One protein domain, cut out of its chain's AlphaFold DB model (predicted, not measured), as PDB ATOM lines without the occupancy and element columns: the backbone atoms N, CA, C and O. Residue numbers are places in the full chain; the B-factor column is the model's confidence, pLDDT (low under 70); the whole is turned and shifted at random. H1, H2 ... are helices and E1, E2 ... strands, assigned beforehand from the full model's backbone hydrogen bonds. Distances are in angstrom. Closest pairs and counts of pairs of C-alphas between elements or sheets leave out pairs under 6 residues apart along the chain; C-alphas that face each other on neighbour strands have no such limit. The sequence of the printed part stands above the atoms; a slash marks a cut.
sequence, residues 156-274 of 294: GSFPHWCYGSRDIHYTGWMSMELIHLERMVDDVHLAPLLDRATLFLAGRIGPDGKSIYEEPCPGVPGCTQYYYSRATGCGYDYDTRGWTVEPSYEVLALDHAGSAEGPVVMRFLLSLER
ATOM      1  N   GLY A 156     136.911  70.236 140.466       95.94
ATOM      2  CA  GLY A 156     135.950  69.429 141.217       95.94
ATOM      3  C   GLY A 156     134.914  70.228 142.005       95.94
ATOM      4  O   GLY A 156     133.943  69.642 142.481       95.94
ATOM      5  N   SER A 157     135.066  71.550 142.105       94.19
ATOM      6  CA  SER A 157     134.059  72.390 142.756       94.19
ATOM      7  C   SER A 157     132.764  72.482 141.955       94.19
ATOM      8  O   SER A 157     132.762  72.387 140.724       94.19
ATOM      9  N   PHE A 158     131.667  72.734 142.658       92.50
ATOM     10  CA  PHE A 158     130.407  73.141 142.054       92.50
ATOM     11  C   PHE A 158     130.164  74.645 142.240       92.50
ATOM     12  O   PHE A 158     130.511  75.200 143.291       92.50
ATOM     13  N   PRO A 159     129.555  75.308 141.242       87.25
ATOM     14  CA  PRO A 159     129.054  76.663 141.403       87.25
ATOM     15  C   PRO A 159     127.738  76.678 142.195       87.25
ATOM     16  O   PRO A 159     126.992  75.700 142.186       87.25
ATOM     17  N   HIS A 160     127.411  77.810 142.826       79.88
ATOM     18  CA  HIS A 160     126.063  78.058 143.351       79.88
ATOM     19  C   HIS A 160     125.102  78.494 142.234       79.88
ATOM     20  O   HIS A 160     124.361  77.684 141.688       79.88
ATOM     21  N   TRP A 161     125.123  79.786 141.885       74.38
ATOM     22  CA  TRP A 161     124.301  80.374 140.817       74.38
ATOM     23  C   TRP A 161     125.122  80.802 139.610       74.38
ATOM     24  O   TRP A 161     124.691  80.663 138.466       74.38
ATOM     25  N   CYS A 162     126.293  81.382 139.860       78.62
ATOM     26  CA  CYS A 162     127.109  81.954 138.808       78.62
ATOM     27  C   CYS A 162     128.060  80.902 138.251       78.62
ATOM     28  O   CYS A 162     128.896  80.362 138.971       78.62
ATOM     29  N   TYR A 163     127.956  80.651 136.947       78.50
ATOM     30  CA  TYR A 163     128.834  79.716 136.257       78.50
ATOM     31  C   TYR A 163     130.313  80.027 136.534       78.50
ATOM     32  O   TYR A 163     130.755  81.171 136.395       78.50
ATOM     33  N   GLY A 164     131.073  79.001 136.917       79.19
ATOM     34  CA  GLY A 164     132.497  79.108 137.226       79.19
ATOM     35  C   GLY A 164     132.837  79.573 138.646       79.19
ATOM     36  O   GLY A 164     134.028  79.634 138.965       79.19
ATOM     37  N   SER A 165     131.852  79.875 139.508       86.81
ATOM     38  CA  SER A 165     132.124  80.052 140.940       86.81
ATOM     39  C   SER A 165     132.616  78.742 141.558       86.81
ATOM     40  O   SER A 165     132.271  77.655 141.092       86.81
ATOM     41  N   ARG A 166     133.486  78.844 142.566       89.25
ATOM     42  CA  ARG A 166     134.185  77.701 143.174       89.25
ATOM     43  C   ARG A 166     133.879  77.661 144.656       89.25
ATOM     44  O   ARG A 166     134.665  78.147 145.460       89.25
ATOM     45  N   ASP A 167     132.721  77.131 145.007       88.06
ATOM     46  CA  ASP A 167     132.147  77.355 146.328       88.06
ATOM     47  C   ASP A 167     132.304  76.131 147.223       88.06
ATOM     48  O   ASP A 167     131.785  75.061 146.903       88.06
ATOM     49  N   ILE A 168     132.988  76.281 148.363       91.00
ATOM     50  CA  ILE A 168     133.155  75.182 149.333       91.00
ATOM     51  C   ILE A 168     131.784  74.715 149.825       91.00
ATOM     52  O   ILE A 168     131.453  73.537 149.687       91.00
ATOM     53  N   HIS A 169     130.949  75.650 150.283       88.38
ATOM     54  CA  HIS A 169     129.605  75.355 150.770       88.38
ATOM     55  C   HIS A 169     128.759  74.534 149.795       88.38
ATOM     56  O   HIS A 169     128.198  73.508 150.179       88.38
ATOM     57  N   TYR A 170     128.676  74.976 148.539       88.94
ATOM     58  CA  TYR A 170     127.836  74.329 147.533       88.94
ATOM     59  C   TYR A 170     128.420  73.021 147.044       88.94
ATOM     60  O   TYR A 170     127.672  72.076 146.813       88.94
ATOM     61  N   THR A 171     129.746  72.926 146.972       94.00
ATOM     62  CA  THR A 171     130.397  71.648 146.697       94.00
ATOM     63  C   THR A 171     130.077  70.640 147.802       94.00
ATOM     64  O   THR A 171     129.715  69.506 147.500       94.00
ATOM     65  N   GLY A 172     130.115  71.059 149.072       93.94
ATOM     66  CA  GLY A 172     129.694  70.236 150.207       93.94
ATOM     67  C   GLY A 172     128.220  69.832 150.125       93.94
ATOM     68  O   GLY A 172     127.906  68.646 150.217       93.94
ATOM     69  N   TRP A 173     127.317  70.794 149.914       91.62
ATOM     70  CA  TRP A 173     125.880  70.532 149.785       91.62
ATOM     71  C   TRP A 173     125.601  69.521 148.672       91.62
ATOM     72  O   TRP A 173     124.956  68.503 148.906       91.62
ATOM     73  N   MET A 174     126.096  69.777 147.461       94.69
ATOM     74  CA  MET A 174     125.846  68.906 146.313       94.69
ATOM     75  C   MET A 174     126.474  67.522 146.509       94.69
ATOM     76  O   MET A 174     125.892  66.531 146.084       94.69
ATOM     77  N   SER A 175     127.605  67.422 147.217       96.50
ATOM     78  CA  SER A 175     128.176  66.123 147.604       96.50
ATOM     79  C   SER A 175     127.232  65.332 148.512       96.50
ATOM     80  O   SER A 175     127.065  64.134 148.310       96.50
ATOM     81  N   MET A 176     126.568  65.984 149.473       94.88
ATOM     82  CA  MET A 176     125.551  65.336 150.311       94.88
ATOM     83  C   MET A 176     124.395  64.785 149.463       94.88
ATOM     84  O   MET A 176     124.022  63.624 149.626       94.88
ATOM     85  N   GLU A 177     123.883  65.560 148.506       95.75
ATOM     86  CA  GLU A 177     122.799  65.119 147.614       95.75
ATOM     87  C   GLU A 177     123.226  63.945 146.717       95.75
ATOM     88  O   GLU A 177     122.485  62.975 146.564       95.75
ATOM     89  N   LEU A 178     124.449  63.988 146.177       97.69
ATOM     90  CA  LEU A 178     125.030  62.900 145.385       97.69
ATOM     91  C   LEU A 178     125.223  61.615 146.213       97.69
ATOM     92  O   LEU A 178     124.920  60.532 145.719       97.69
ATOM     93  N   ILE A 179     125.646  61.719 147.479       96.62
ATOM     94  CA  ILE A 179     125.750  60.568 148.398       96.62
ATOM     95  C   ILE A 179     124.374  59.945 148.653       96.62
ATOM     96  O   ILE A 179     124.246  58.721 148.726       96.62
ATOM     97  N   HIS A 180     123.327  60.761 148.795       94.75
ATOM     98  CA  HIS A 180     121.968  60.237 148.915       94.75
ATOM     99  C   HIS A 180     121.527  59.518 147.634       94.75
ATOM    100  O   HIS A 180     120.950  58.434 147.728       94.75
ATOM    101  N   LEU A 181     121.840  60.070 146.458       97.69
ATOM    102  CA  LEU A 181     121.541  59.462 145.157       97.69
ATOM    103  C   LEU A 181     122.254  58.122 144.938       97.69
ATOM    104  O   LEU A 181     121.611  57.177 144.488       97.69
ATOM    105  N   GLU A 182     123.521  57.999 145.332       96.44
ATOM    106  CA  GLU A 182     124.293  56.748 145.227       96.44
ATOM    107  C   GLU A 182     123.662  55.578 145.994       96.44
ATOM    108  O   GLU A 182     123.760  54.423 145.587       96.44
ATOM    109  N   ARG A 183     122.922  55.857 147.072       92.44
ATOM    110  CA  ARG A 183     122.188  54.821 147.820       92.44
ATOM    111  C   ARG A 183     120.933  54.324 147.100       92.44
ATOM    112  O   ARG A 183     120.384  53.298 147.500       92.44
ATOM    113  N   MET A 184     120.436  55.072 146.118       95.31
ATOM    114  CA  MET A 184     119.139  54.836 145.477       95.31
ATOM    115  C   MET A 184     119.267  54.394 144.020       95.31
ATOM    116  O   MET A 184     118.381  53.692 143.534       95.31
ATOM    117  N   VAL A 185     120.338  54.792 143.329       96.69
ATOM    118  CA  VAL A 185     120.488  54.620 141.880       96.69
ATOM    119  C   VAL A 185     121.902  54.168 141.525       96.69
ATOM    120  O   VAL A 185     122.879  54.676 142.065       96.69
ATOM    121  N   ASP A 186     121.995  53.237 140.575       95.94
ATOM    122  CA  ASP A 186     123.248  52.876 139.909       95.94
ATOM    123  C   ASP A 186     123.431  53.764 138.669       95.94
ATOM    124  O   ASP A 186     122.730  53.603 137.667       95.94
ATOM    125  N   ASP A 187     124.321  54.752 138.757       97.81
ATOM    126  CA  ASP A 187     124.602  55.700 137.678       97.81
ATOM    127  C   ASP A 187     126.111  55.955 137.554       97.81
ATOM    128  O   ASP A 187     126.798  56.290 138.522       97.81
ATOM    129  N   VAL A 188     126.631  55.831 136.328       97.62
ATOM    130  CA  VAL A 188     128.066  55.947 136.020       97.62
ATOM    131  C   VAL A 188     128.648  57.339 136.311       97.62
ATOM    132  O   VAL A 188     129.867  57.496 136.401       97.62
ATOM    133  N   HIS A 189     127.807  58.360 136.473       97.81
ATOM    134  CA  HIS A 189     128.216  59.739 136.719       97.81
ATOM    135  C   HIS A 189     128.456  60.026 138.207       97.81
ATOM    136  O   HIS A 189     129.225  60.937 138.516       97.81
ATOM    137  N   LEU A 190     127.853  59.262 139.127       97.88
ATOM    138  CA  LEU A 190     127.881  59.556 140.567       97.88
ATOM    139  C   LEU A 190     129.292  59.515 141.154       97.88
ATOM    140  O   LEU A 190     129.768  60.532 141.662       97.88
ATOM    141  N   ALA A 191     129.985  58.381 141.028       97.00
ATOM    142  CA  ALA A 191     131.323  58.218 141.598       97.00
ATOM    143  C   ALA A 191     132.326  59.267 141.060       97.00
ATOM    144  O   ALA A 191     132.955  59.948 141.869       97.00
ATOM    145  N   PRO A 192     132.430  59.533 139.738       97.69
ATOM    146  CA  PRO A 192     133.315  60.587 139.236       97.69
ATOM    147  C   PRO A 192     132.982  62.001 139.735       97.69
ATOM    148  O   PRO A 192     133.896  62.808 139.922       97.69
ATOM    149  N   LEU A 193     131.697  62.337 139.908       97.62
ATOM    150  CA  LEU A 193     131.289  63.636 140.455       97.62
ATOM    151  C   LEU A 193     131.711  63.754 141.927       97.62
ATOM    152  O   LEU A 193     132.319  64.762 142.302       97.62
ATOM    153  N   LEU A 194     131.439  62.716 142.724       97.56
ATOM    154  CA  LEU A 194     131.766  62.640 144.151       97.56
ATOM    155  C   LEU A 194     133.271  62.647 144.416       97.56
ATOM    156  O   LEU A 194     133.729  63.412 145.265       97.56
ATOM    157  N   ASP A 195     134.052  61.867 143.668       97.94
ATOM    158  CA  ASP A 195     135.508  61.795 143.821       97.94
ATOM    159  C   ASP A 195     136.153  63.172 143.630       97.94
ATOM    160  O   ASP A 195     136.975  63.617 144.436       97.94
ATOM    161  N   ARG A 196     135.752  63.889 142.572       98.12
ATOM    162  CA  ARG A 196     136.284  65.225 142.279       98.12
ATOM    163  C   ARG A 196     135.831  66.261 143.303       98.12
ATOM    164  O   ARG A 196     136.648  67.076 143.727       98.12
ATOM    165  N   ALA A 197     134.566  66.219 143.717       97.69
ATOM    166  CA  ALA A 197     134.044  67.121 144.739       97.69
ATOM    167  C   ALA A 197     134.757  66.910 146.082       97.69
ATOM    168  O   ALA A 197     135.200  67.867 146.713       97.69
ATOM    169  N   THR A 198     134.966  65.655 146.476       97.62
ATOM    170  CA  THR A 198     135.691  65.298 147.697       97.62
ATOM    171  C   THR A 198     137.144  65.755 147.630       97.62
ATOM    172  O   THR A 198     137.636  66.354 148.587       97.62
ATOM    173  N   LEU A 199     137.834  65.534 146.506       97.88
ATOM    174  CA  LEU A 199     139.213  65.992 146.329       97.88
ATOM    175  C   LEU A 199     139.322  67.517 146.452       97.88
ATOM    176  O   LEU A 199     140.248  68.015 147.097       97.88
ATOM    177  N   PHE A 200     138.368  68.247 145.866       97.00
ATOM    178  CA  PHE A 200     138.276  69.692 146.037       97.00
ATOM    179  C   PHE A 200     138.144  70.054 147.518       97.00
ATOM    180  O   PHE A 200     138.978  70.798 148.022       97.00
ATOM    181  N   LEU A 201     137.156  69.505 148.230       97.06
ATOM    182  CA  LEU A 201     136.909  69.822 149.642       97.06
ATOM    183  C   LEU A 201     138.116  69.486 150.532       97.06
ATOM    184  O   LEU A 201     138.566  70.331 151.305       97.06
ATOM    185  N   ALA A 202     138.702  68.295 150.372       97.06
ATOM    186  CA  ALA A 202     139.871  67.849 151.133       97.06
ATOM    187  C   ALA A 202     141.053  68.816 150.980       97.06
ATOM    188  O   ALA A 202     141.704  69.182 151.960       97.06
ATOM    189  N   GLY A 203     141.282  69.312 149.760       95.75
ATOM    190  CA  GLY A 203     142.337  70.273 149.457       95.75
ATOM    191  C   GLY A 203     142.142  71.665 150.065       95.75
ATOM    192  O   GLY A 203     142.970  72.538 149.807       95.75
ATOM    193  N   ARG A 204     141.053  71.920 150.800       94.62
ATOM    194  CA  ARG A 204     140.795  73.191 151.494       94.62
ATOM    195  C   ARG A 204     140.640  73.007 152.999       94.62
ATOM    196  O   ARG A 204     140.324  73.969 153.685       94.62
ATOM    197  N   ILE A 205     140.913  71.828 153.553       95.25
ATOM    198  CA  ILE A 205     140.885  71.649 155.006       95.25
ATOM    199  C   ILE A 205     142.207  72.120 155.617       95.25
ATOM    200  O   ILE A 205     143.282  71.574 155.366       95.25
ATOM    201  N   GLY A 206     142.127  73.151 156.454       93.31
ATOM    202  CA  GLY A 206     143.241  73.641 157.251       93.31
ATOM    203  C   GLY A 206     143.639  72.675 158.373       93.31
ATOM    204  O   GLY A 206     142.874  71.790 158.765       93.31
ATOM    205  N   PRO A 207     144.829  72.859 158.971       92.62
ATOM    206  CA  PRO A 207     145.337  71.966 160.016       92.62
ATOM    207  C   PRO A 207     144.476  71.947 161.291       92.62
ATOM    208  O   PRO A 207     144.582  71.018 162.093       92.62
ATOM    209  N   ASP A 208     143.638  72.963 161.504       90.75
ATOM    210  CA  ASP A 208     142.689  73.049 162.616       90.75
ATOM    211  C   ASP A 208     141.281  72.534 162.265       90.75
ATOM    212  O   ASP A 208     140.379  72.631 163.098       90.75
ATOM    213  N   GLY A 209     141.104  71.969 161.067       90.75
ATOM    214  CA  GLY A 209     139.838  71.431 160.572       90.75
ATOM    215  C   GLY A 209     138.873  72.480 160.030       90.75
ATOM    216  O   GLY A 209     137.736  72.130 159.738       90.75
ATOM    217  N   LYS A 210     139.295  73.746 159.918       90.44
ATOM    218  CA  LYS A 210     138.513  74.797 159.258       90.44
ATOM    219  C   LYS A 210     138.829  74.858 157.773       90.44
ATOM    220  O   LYS A 210     139.976  74.655 157.379       90.44
ATOM    221  N   SER A 211     137.844  75.256 156.989       90.94
ATOM    222  CA  SER A 211     137.991  75.469 155.557       90.94
ATOM    223  C   SER A 211     138.861  76.696 155.254       90.94
ATOM    224  O   SER A 211     138.804  77.732 155.928       90.94
ATOM    225  N   ILE A 212     139.708  76.564 154.239       91.75
ATOM    226  CA  ILE A 212     140.573  77.601 153.688       91.75
ATOM    227  C   ILE A 212     139.805  78.258 152.543       91.75
ATOM    228  O   ILE A 212     139.742  77.739 151.433       91.75
ATOM    229  N   TYR A 213     139.211  79.416 152.824       88.88
ATOM    230  CA  TYR A 213     138.389  80.147 151.853       88.88
ATOM    231  C   TYR A 213     139.188  81.013 150.878       88.88
ATOM    232  O   TYR A 213     138.608  81.551 149.935       88.88
ATOM    233  N   GLU A 214     140.488  81.181 151.115       90.94
ATOM    234  CA  GLU A 214     141.348  82.088 150.363       90.94
ATOM    235  C   GLU A 214     142.742  81.489 150.190       90.94
ATOM    236  O   GLU A 214     143.341  81.017 151.160       90.94
ATOM    237  N   GLU A 215     143.291  81.566 148.980       90.94
ATOM    238  CA  GLU A 215     144.683  81.203 148.714       90.94
ATOM    239  C   GLU A 215     145.318  82.093 147.634       90.94
ATOM    240  O   GLU A 215     144.608  82.699 146.827       90.94
ATOM    241  N   PRO A 216     146.656  82.219 147.589       92.31
ATOM    242  CA  PRO A 216     147.324  82.924 146.501       92.31
ATOM    243  C   PRO A 216     147.063  82.247 145.151       92.31
ATOM    244  O   PRO A 216     147.203  81.032 145.026       92.31
ATOM    245  N   CYS A 217     146.769  83.034 144.117       89.75
ATOM    246  CA  CYS A 217     146.604  82.496 142.769       89.75
ATOM    247  C   CYS A 217     147.922  81.859 142.279       89.75
ATOM    248  O   CYS A 217     148.984  82.490 142.385       89.75
ATOM    249  N   PRO A 218     147.883  80.662 141.669       87.38
ATOM    250  CA  PRO A 218     149.078  80.019 141.135       87.38
ATOM    251  C   PRO A 218     149.812  80.911 140.124       87.38
ATOM    252  O   PRO A 218     149.269  81.279 139.086       87.38
ATOM    253  N   GLY A 219     151.065  81.261 140.423       89.75
ATOM    254  CA  GLY A 219     151.945  81.985 139.499       89.75
ATOM    255  C   GLY A 219     151.620  83.468 139.273       89.75
ATOM    256  O   GLY A 219     152.275  84.089 138.438       89.75
ATOM    257  N   VAL A 220     150.667  84.056 140.008       91.94
ATOM    258  CA  VAL A 220     150.287  85.473 139.859       91.94
ATOM    259  C   VAL A 220     150.527  86.230 141.173       91.94
ATOM    260  O   VAL A 220     149.699  86.163 142.085       91.94
ATOM    261  N   PRO A 221     151.650  86.966 141.306       92.06
ATOM    262  CA  PRO A 221     151.949  87.734 142.512       92.06
ATOM    263  C   PRO A 221     150.846  88.742 142.854       92.06
ATOM    264  O   PRO A 221     150.420  89.519 142.003       92.06
ATOM    265  N   GLY A 222     150.410  88.750 144.115       91.25
ATOM    266  CA  GLY A 222     149.394  89.684 144.617       91.25
ATOM    267  C   GLY A 222     147.949  89.348 144.234       91.25
ATOM    268  O   GLY A 222     147.055  90.128 144.548       91.25
ATOM    269  N   CYS A 223     147.707  88.212 143.577       91.75
ATOM    270  CA  CYS A 223     146.365  87.713 143.294       91.75
ATOM    271  C   CYS A 223     145.914  86.749 144.397       91.75
ATOM    272  O   CYS A 223     146.668  85.855 144.784       91.75
ATOM    273  N   THR A 224     144.676  86.921 144.862       90.12
ATOM    274  CA  THR A 224     144.002  86.010 145.795       90.12
ATOM    275  C   THR A 224     142.846  85.338 145.075       90.12
ATOM    276  O   THR A 224     142.010  86.009 144.466       90.12
ATOM    277  N   GLN A 225     142.804  84.018 145.162       88.69
ATOM    278  CA  GLN A 225     141.664  83.208 144.794       88.69
ATOM    279  C   GLN A 225     140.777  83.014 146.024       88.69
ATOM    280  O   GLN A 225     141.275  82.782 147.123       88.69
ATOM    281  N   TYR A 226     139.467  83.106 145.820       88.25
ATOM    282  CA  TYR A 226     138.455  82.930 146.858       88.25
ATOM    283  C   TYR A 226     137.622  81.682 146.564       88.25
ATOM    284  O   TYR A 226     137.519  81.279 145.404       88.25
ATOM    285  N   TYR A 227     137.007  81.107 147.599       88.75
ATOM    286  CA  TYR A 227     136.157  79.916 147.480       88.75
ATOM    287  C   TYR A 227     134.764  80.074 148.101       88.75
ATOM    288  O   TYR A 227     134.195  79.143 148.675       88.75
ATOM    289  N   TYR A 228     134.233  81.292 148.023       83.31
ATOM    290  CA  TYR A 228     132.870  81.616 148.422       83.31
ATOM    291  C   TYR A 228     132.238  82.586 147.424       83.31
ATOM    292  O   TYR A 228     132.893  83.502 146.908       83.31
ATOM    293  N   SER A 229     130.935  82.426 147.210       71.19
ATOM    294  CA  SER A 229     130.281  82.821 145.962       71.19
ATOM    295  C   SER A 229     130.379  84.306 145.628       71.19
ATOM    296  O   SER A 229     130.578  84.696 144.473       71.19
ATOM    297  N   ARG A 230     130.316  85.165 146.653       71.81
ATOM    298  CA  ARG A 230     130.416  86.617 146.478       71.81
ATOM    299  C   ARG A 230     131.774  87.056 145.930       71.81
ATOM    300  O   ARG A 230     131.834  87.989 145.132       71.81
ATOM    301  N   ALA A 231     132.859  86.420 146.363       72.12
ATOM    302  CA  ALA A 231     134.210  86.791 145.950       72.12
ATOM    303  C   ALA A 231     134.680  86.057 144.686       72.12
ATOM    304  O   ALA A 231     135.628  86.496 144.042       72.12
ATOM    305  N   THR A 232     133.977  85.002 144.270       65.44
ATOM    306  CA  THR A 232     134.233  84.265 143.021       65.44
ATOM    307  C   THR A 232     133.474  84.818 141.810       65.44
ATOM    308  O   THR A 232     133.413  84.160 140.777       65.44
ATOM    309  N   GLY A 233     132.884  86.015 141.915       62.59
ATOM    310  CA  GLY A 233     132.227  86.700 140.794       62.59
ATOM    311  C   GLY A 233     130.696  86.686 140.812       62.59
ATOM    312  O   GLY A 233     130.089  87.205 139.877       62.59
ATOM    313  N   CYS A 234     130.056  86.166 141.866       69.94
ATOM    314  CA  CYS A 234     128.598  86.181 141.997       69.94
ATOM    315  C   CYS A 234     128.122  87.338 142.886       69.94
ATOM    316  O   CYS A 234     127.886  87.191 144.081       69.94
ATOM    317  N   GLY A 235     127.994  88.535 142.302       61.56
ATOM    318  CA  GLY A 235     127.705  89.771 143.049       61.56
ATOM    319  C   GLY A 235     126.353  89.815 143.776       61.56
ATOM    320  O   GLY A 235     126.190  90.622 144.691       61.56
ATOM    321  N   TYR A 236     125.406  88.955 143.393       65.38
ATOM    322  CA  TYR A 236     124.076  88.839 144.006       65.38
ATOM    323  C   TYR A 236     123.977  87.705 145.025       65.38
ATOM    324  O   TYR A 236     122.941  87.537 145.661       65.38
ATOM    325  N   ASP A 237     125.049  86.934 145.182       65.94
ATOM    326  CA  ASP A 237     125.062  85.791 146.068       65.94
ATOM    327  C   ASP A 237     125.400  86.220 147.492       65.94
ATOM    328  O   ASP A 237     126.521  86.643 147.801       65.94
ATOM    329  N   TYR A 238     124.394  86.157 148.357       53.75
ATOM    330  CA  TYR A 238     124.539  86.402 149.784       53.75
ATOM    331  C   TYR A 238     124.137  85.163 150.580       53.75
ATOM    332  O   TYR A 238     123.379  85.240 151.548       53.75
ATOM    333  N   ASP A 239     124.666  84.004 150.192       60.09
ATOM    334  CA  ASP A 239     124.591  82.829 151.044       60.09
ATOM    335  C   ASP A 239     125.639  82.886 152.177       60.09
ATOM    336  O   ASP A 239     126.756  82.377 152.091       60.09
ATOM    337  N   THR A 240     125.268  83.521 153.292       51.59
ATOM    338  CA  THR A 240     126.065  83.508 154.537       51.59
ATOM    339  C   THR A 240     125.932  82.207 155.342       51.59
ATOM    340  O   THR A 240     126.488  82.088 156.436       51.59
ATOM    341  N   ARG A 241     125.218  81.207 154.817       58.81
ATOM    342  CA  ARG A 241     124.967  79.898 155.440       58.81
ATOM    343  C   ARG A 241     126.116  78.923 155.197       58.81
ATOM    344  O   ARG A 241     126.290  77.997 155.994       58.81
ATOM    345  N   GLY A 242     126.977  79.222 154.218       56.94
ATOM    346  CA  GLY A 242     128.287  78.586 154.045       56.94
ATOM    347  C   GLY A 242     129.162  78.573 155.296       56.94
ATOM    348  O   GLY A 242     130.053  77.757 155.419       56.94
ATOM    349  N   TRP A 243     128.860  79.389 156.303       57.53
ATOM    350  CA  TRP A 243     129.694  79.504 157.498       57.53
ATOM    351  C   TRP A 243     129.155  78.735 158.714       57.53
ATOM    352  O   TRP A 243     129.833  78.668 159.740       57.53
ATOM    353  N   THR A 244     127.932  78.192 158.654       65.62
ATOM    354  CA  THR A 244     127.263  77.595 159.830       65.62
ATOM    355  C   THR A 244     127.067  76.089 159.737       65.62
ATOM    356  O   THR A 244     127.176  75.419 160.764       65.62
ATOM    357  N   VAL A 245     126.782  75.554 158.548       74.44
ATOM    358  CA  VAL A 245     126.495  74.120 158.346       74.44
ATOM    359  C   VAL A 245     127.465  73.428 157.390       74.44
ATOM    360  O   VAL A 245     127.529  72.204 157.396       74.44
ATOM    361  N   GLU A 246     128.253  74.189 156.623       84.00
ATOM    362  CA  GLU A 246     129.238  73.666 155.665       84.00
ATOM    363  C   GLU A 246     130.166  72.593 156.250       84.00
ATOM    364  O   GLU A 246     130.269  71.546 155.610       84.00
ATOM    365  N   PRO A 247     130.744  72.740 157.463       86.94
ATOM    366  CA  PRO A 247     131.651  71.712 157.972       86.94
ATOM    367  C   PRO A 247     130.971  70.349 158.169       86.94
ATOM    368  O   PRO A 247     131.630  69.313 158.146       86.94
ATOM    369  N   SER A 248     129.643  70.326 158.341       87.62
ATOM    370  CA  SER A 248     128.861  69.084 158.405       87.62
ATOM    371  C   SER A 248     128.718  68.414 157.035       87.62
ATOM    372  O   SER A 248     128.688  67.189 156.959       87.62
ATOM    373  N   TYR A 249     128.636  69.191 155.953       90.69
ATOM    374  CA  TYR A 249     128.616  68.647 154.596       90.69
ATOM    375  C   TYR A 249     129.997  68.145 154.176       90.69
ATOM    376  O   TYR A 249     130.116  67.052 153.629       90.69
ATOM    377  N   GLU A 250     131.045  68.908 154.497       92.88
ATOM    378  CA  GLU A 250     132.430  68.500 154.257       92.88
ATOM    379  C   GLU A 250     132.744  67.190 154.969       92.88
ATOM    380  O   GLU A 250     133.202  66.244 154.337       92.88
ATOM    381  N   VAL A 251     132.457  67.091 156.274       94.00
ATOM    382  CA  VAL A 251     132.781  65.872 157.020       94.00
ATOM    383  C   VAL A 251     132.024  64.655 156.491       94.00
ATOM    384  O   VAL A 251     132.592  63.570 156.489       94.00
ATOM    385  N   LEU A 252     130.789  64.826 156.004       94.19
ATOM    386  CA  LEU A 252     130.025  63.750 155.375       94.19
ATOM    387  C   LEU A 252     130.707  63.263 154.089       94.19
ATOM    388  O   LEU A 252     130.901  62.061 153.932       94.19
ATOM    389  N   ALA A 253     131.096  64.179 153.198       96.19
ATOM    390  CA  ALA A 253     131.777  63.829 151.952       96.19
ATOM    391  C   ALA A 253     133.146  63.174 152.207       96.19
ATOM    392  O   ALA A 253     133.478  62.149 151.613       96.19
ATOM    393  N   LEU A 254     133.921  63.727 153.141       97.38
ATOM    394  CA  LEU A 254     135.247  63.218 153.488       97.38
ATOM    395  C   LEU A 254     135.179  61.846 154.175       97.38
ATOM    396  O   LEU A 254     135.998  60.982 153.874       97.38
ATOM    397  N   ASP A 255     134.217  61.631 155.079       96.25
ATOM    398  CA  ASP A 255     133.995  60.330 155.724       96.25
ATOM    399  C   ASP A 255     133.552  59.276 154.703       96.25
ATOM    400  O   ASP A 255     134.123  58.188 154.660       96.25
ATOM    401  N   HIS A 256     132.616  59.637 153.818       95.75
ATOM    402  CA  HIS A 256     132.154  58.776 152.732       95.75
ATOM    403  C   HIS A 256     133.306  58.302 151.831       95.75
ATOM    404  O   HIS A 256     133.394  57.116 151.519       95.75
ATOM    405  N   ALA A 257     134.237  59.195 151.487       95.94
ATOM    406  CA  ALA A 257     135.406  58.872 150.670       95.94
ATOM    407  C   ALA A 257     136.577  58.234 151.446       95.94
ATOM    408  O   ALA A 257     137.615  57.926 150.858       95.94
ATOM    409  N   GLY A 258     136.471  58.074 152.771       96.56
ATOM    410  CA  GLY A 258     137.571  57.586 153.607       96.56
ATOM    411  C   GLY A 258     138.794  58.516 153.638       96.56
ATOM    412  O   GLY A 258     139.924  58.050 153.805       96.56
ATOM    413  N   SER A 259     138.591  59.823 153.460       97.31
ATOM    414  CA  SER A 259     139.657  60.830 153.447       97.31
ATOM    415  C   SER A 259     140.296  61.014 154.835       97.31
ATOM    416  O   SER A 259     139.643  60.940 155.882       97.31
ATOM    417  N   ALA A 260     141.600  61.310 154.851       96.25
ATOM    418  CA  ALA A 260     142.357  61.563 156.081       96.25
ATOM    419  C   ALA A 260     141.942  62.872 156.785       96.25
ATOM    420  O   ALA A 260     142.166  63.040 157.988       96.25
ATOM    421  N   GLU A 261     141.321  63.789 156.047       96.38
ATOM    422  CA  GLU A 261     140.832  65.081 156.507       96.38
ATOM    423  C   GLU A 261     139.514  64.952 157.288       96.38
ATOM    424  O   GLU A 261     139.271  65.742 158.203       96.38
ATOM    425  N   GLY A 262     138.703  63.919 157.022       95.44
ATOM    426  CA  GLY A 262     137.416  63.686 157.697       95.44
ATOM    427  C   GLY A 262     137.517  63.707 159.233       95.44
ATOM    428  O   GLY A 262     136.848  64.513 159.892       95.44
ATOM    429  N   PRO A 263     138.429  62.930 159.853       96.00
ATOM    430  CA  PRO A 263     138.666  62.992 161.295       96.00
ATOM    431  C   PRO A 263     139.121  64.366 161.814       96.00
ATOM    432  O   PRO A 263     138.934  64.659 162.998       96.00
ATOM    433  N   VAL A 264     139.759  65.199 160.984       95.00
ATOM    434  CA  VAL A 264     140.201  66.552 161.361       95.00
ATOM    435  C   VAL A 264     138.995  67.482 161.479       95.00
ATOM    436  O   VAL A 264     138.817  68.106 162.529       95.00
ATOM    437  N   VAL A 265     138.127  67.499 160.464       93.88
ATOM    438  CA  VAL A 265     136.889  68.296 160.456       93.88
ATOM    439  C   VAL A 265     135.943  67.842 161.573       93.88
ATOM    440  O   VAL A 265     135.416  68.666 162.323       93.88
ATOM    441  N   MET A 266     135.810  66.529 161.797       93.25
ATOM    442  CA  MET A 266     134.988  65.998 162.892       93.25
ATOM    443  C   MET A 266     135.464  66.488 164.269       93.25
ATOM    444  O   MET A 266     134.660  66.850 165.131       93.25
ATOM    445  N   ARG A 267     136.784  66.552 164.500       92.19
ATOM    446  CA  ARG A 267     137.328  67.117 165.748       92.19
ATOM    447  C   ARG A 267     137.005  68.601 165.893       92.19
ATOM    448  O   ARG A 267     136.705  69.032 167.009       92.19
ATOM    449  N   PHE A 268     137.058  69.362 164.802       90.94
ATOM    450  CA  PHE A 268     136.656  70.766 164.805       90.94
ATOM    451  C   PHE A 268     135.181  70.915 165.205       90.94
ATOM    452  O   PHE A 268     134.900  71.618 166.179       90.94
ATOM    453  N   LEU A 269     134.266  70.177 164.573       88.81
ATOM    454  CA  LEU A 269     132.836  70.174 164.913       88.81
ATOM    455  C   LEU A 269     132.580  69.832 166.390       88.81
ATOM    456  O   LEU A 269     131.897  70.572 167.100       88.81
ATOM    457  N   LEU A 270     133.210  68.768 166.899       88.38
ATOM    458  CA  LEU A 270     133.108  68.383 168.313       88.38
ATOM    459  C   LEU A 270     133.645  69.463 169.269       88.38
ATOM    460  O   LEU A 270     133.193  69.566 170.414       88.38
ATOM    461  N   SER A 271     134.614  70.272 168.834       86.62
ATOM    462  CA  SER A 271     135.152  71.379 169.633       86.62
ATOM    463  C   SER A 271     134.158  72.540 169.780       86.62
ATOM    464  O   SER A 271     134.172  73.224 170.812       86.62
ATOM    465  N   LEU A 272     133.273  72.732 168.792       82.44
ATOM    466  CA  LEU A 272     132.218  73.747 168.825       82.44
ATOM    467  C   LEU A 272     131.161  73.394 169.876       82.44
ATOM    468  O   LEU A 272     130.774  74.254 170.666       82.44
ATOM    469  N   GLU A 273     130.773  72.119 169.968       75.44
ATOM    470  CA  GLU A 273     129.810  71.648 170.975       75.44
ATOM    471  C   GLU A 273     130.334  71.778 172.414       75.44
ATOM    472  O   GLU A 273     129.571  72.016 173.351       75.44
ATOM    473  N   ARG A 274     131.652  71.632 172.604       74.69
ATOM    474  CA  ARG A 274     132.300  71.682 173.925       74.69
ATOM    475  C   ARG A 274     132.625  73.102 174.396       74.69
ATOM    476  O   ARG A 274     133.081  73.271 175.526       74.69
TER     477      ARG A 274
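This is residues 156 to 274 of the 294 residues of an uncharacterized protein of Deltaproteobacteria bacterium (UniProt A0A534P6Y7). Three helices, H1, H2 and H4, pack on one another as the core, their centres in a triangle; H5 folds back on H4 as a helical hairpin, and short H3 packs on residues 168 to 170 of H1. A small two-stranded hairpin, E1 and E2, lies at one end of the longest axis, and the link between H1 and H2, where residues 183 to 188 stick out, lies at the other. The printed part has 119 residues, with five named helices and two named strands in the order H1, H2, E1, E2, H3, H4, H5; the sheet is antiparallel and the class is mostly helix. It is compact, with a radius of gyration of the C-alphas of 14.4 A and spans of 43 by 37 by 29 A.

E1, residues 214 to 216, and E2, residues 224 to 226, are antiparallel neighbours and a hairpin, at 150 degrees; N 215 and O 225 are 3.0 A apart and N 225 and O 215 2.8 A, within hydrogen-bond range. Both strands are apart from H1, residues 168 to 182, and from H4, residues 246 to 256. H1 and H4 are the hubs, touching three helices each. They touch at a steep tilt of 42 degrees, the same way; their closest C-alphas, of Gly 172 and Tyr 249, are 4.8 A apart. H2, residues 190 to 202, forms a helical hairpin with H1 at a shallow tilt of 31 degrees, closest at the C-alphas of Ser 175 and Leu 194, 6.1 A. H2 touches H4 at a steep tilt of 57 degrees, opposite ways, closest at the C-alphas of Thr 198 and Ala 253, 6.0 A. H5, residues 262 to 273, touches H4 at 37 degrees, only just steep, closest at the C-alphas of Leu 254 and Gly 262, 4.8 A. H3, residues 240 to 243, touches H1, closest at the C-alphas of Gly 242 and His 169, 4.8 A. In H1, H2, H4 and H5 every O i to N i+4 pair is within hydrogen-bond range; H3 is too short for one.

H1 begins at C-alpha 168 (133.155, 75.182, 149.333) and is 20.9 A long from first to last C-alpha. By the same measure H2 is 18.0 A, E1 7.2 A, E2 6.4 A, H3 6.2 A, H4 15.5 A and H5 17.2 A. H5 ends at C-alpha 273 (129.810, 71.648, 170.975).

The C-alphas farthest apart, of Met 184 and Pro 221, are 46.6 A apart. The printed part has no cut. The links from H2 to E1 and from E2 to H3 are long. Residues 232 to 244 have pLDDT under 70.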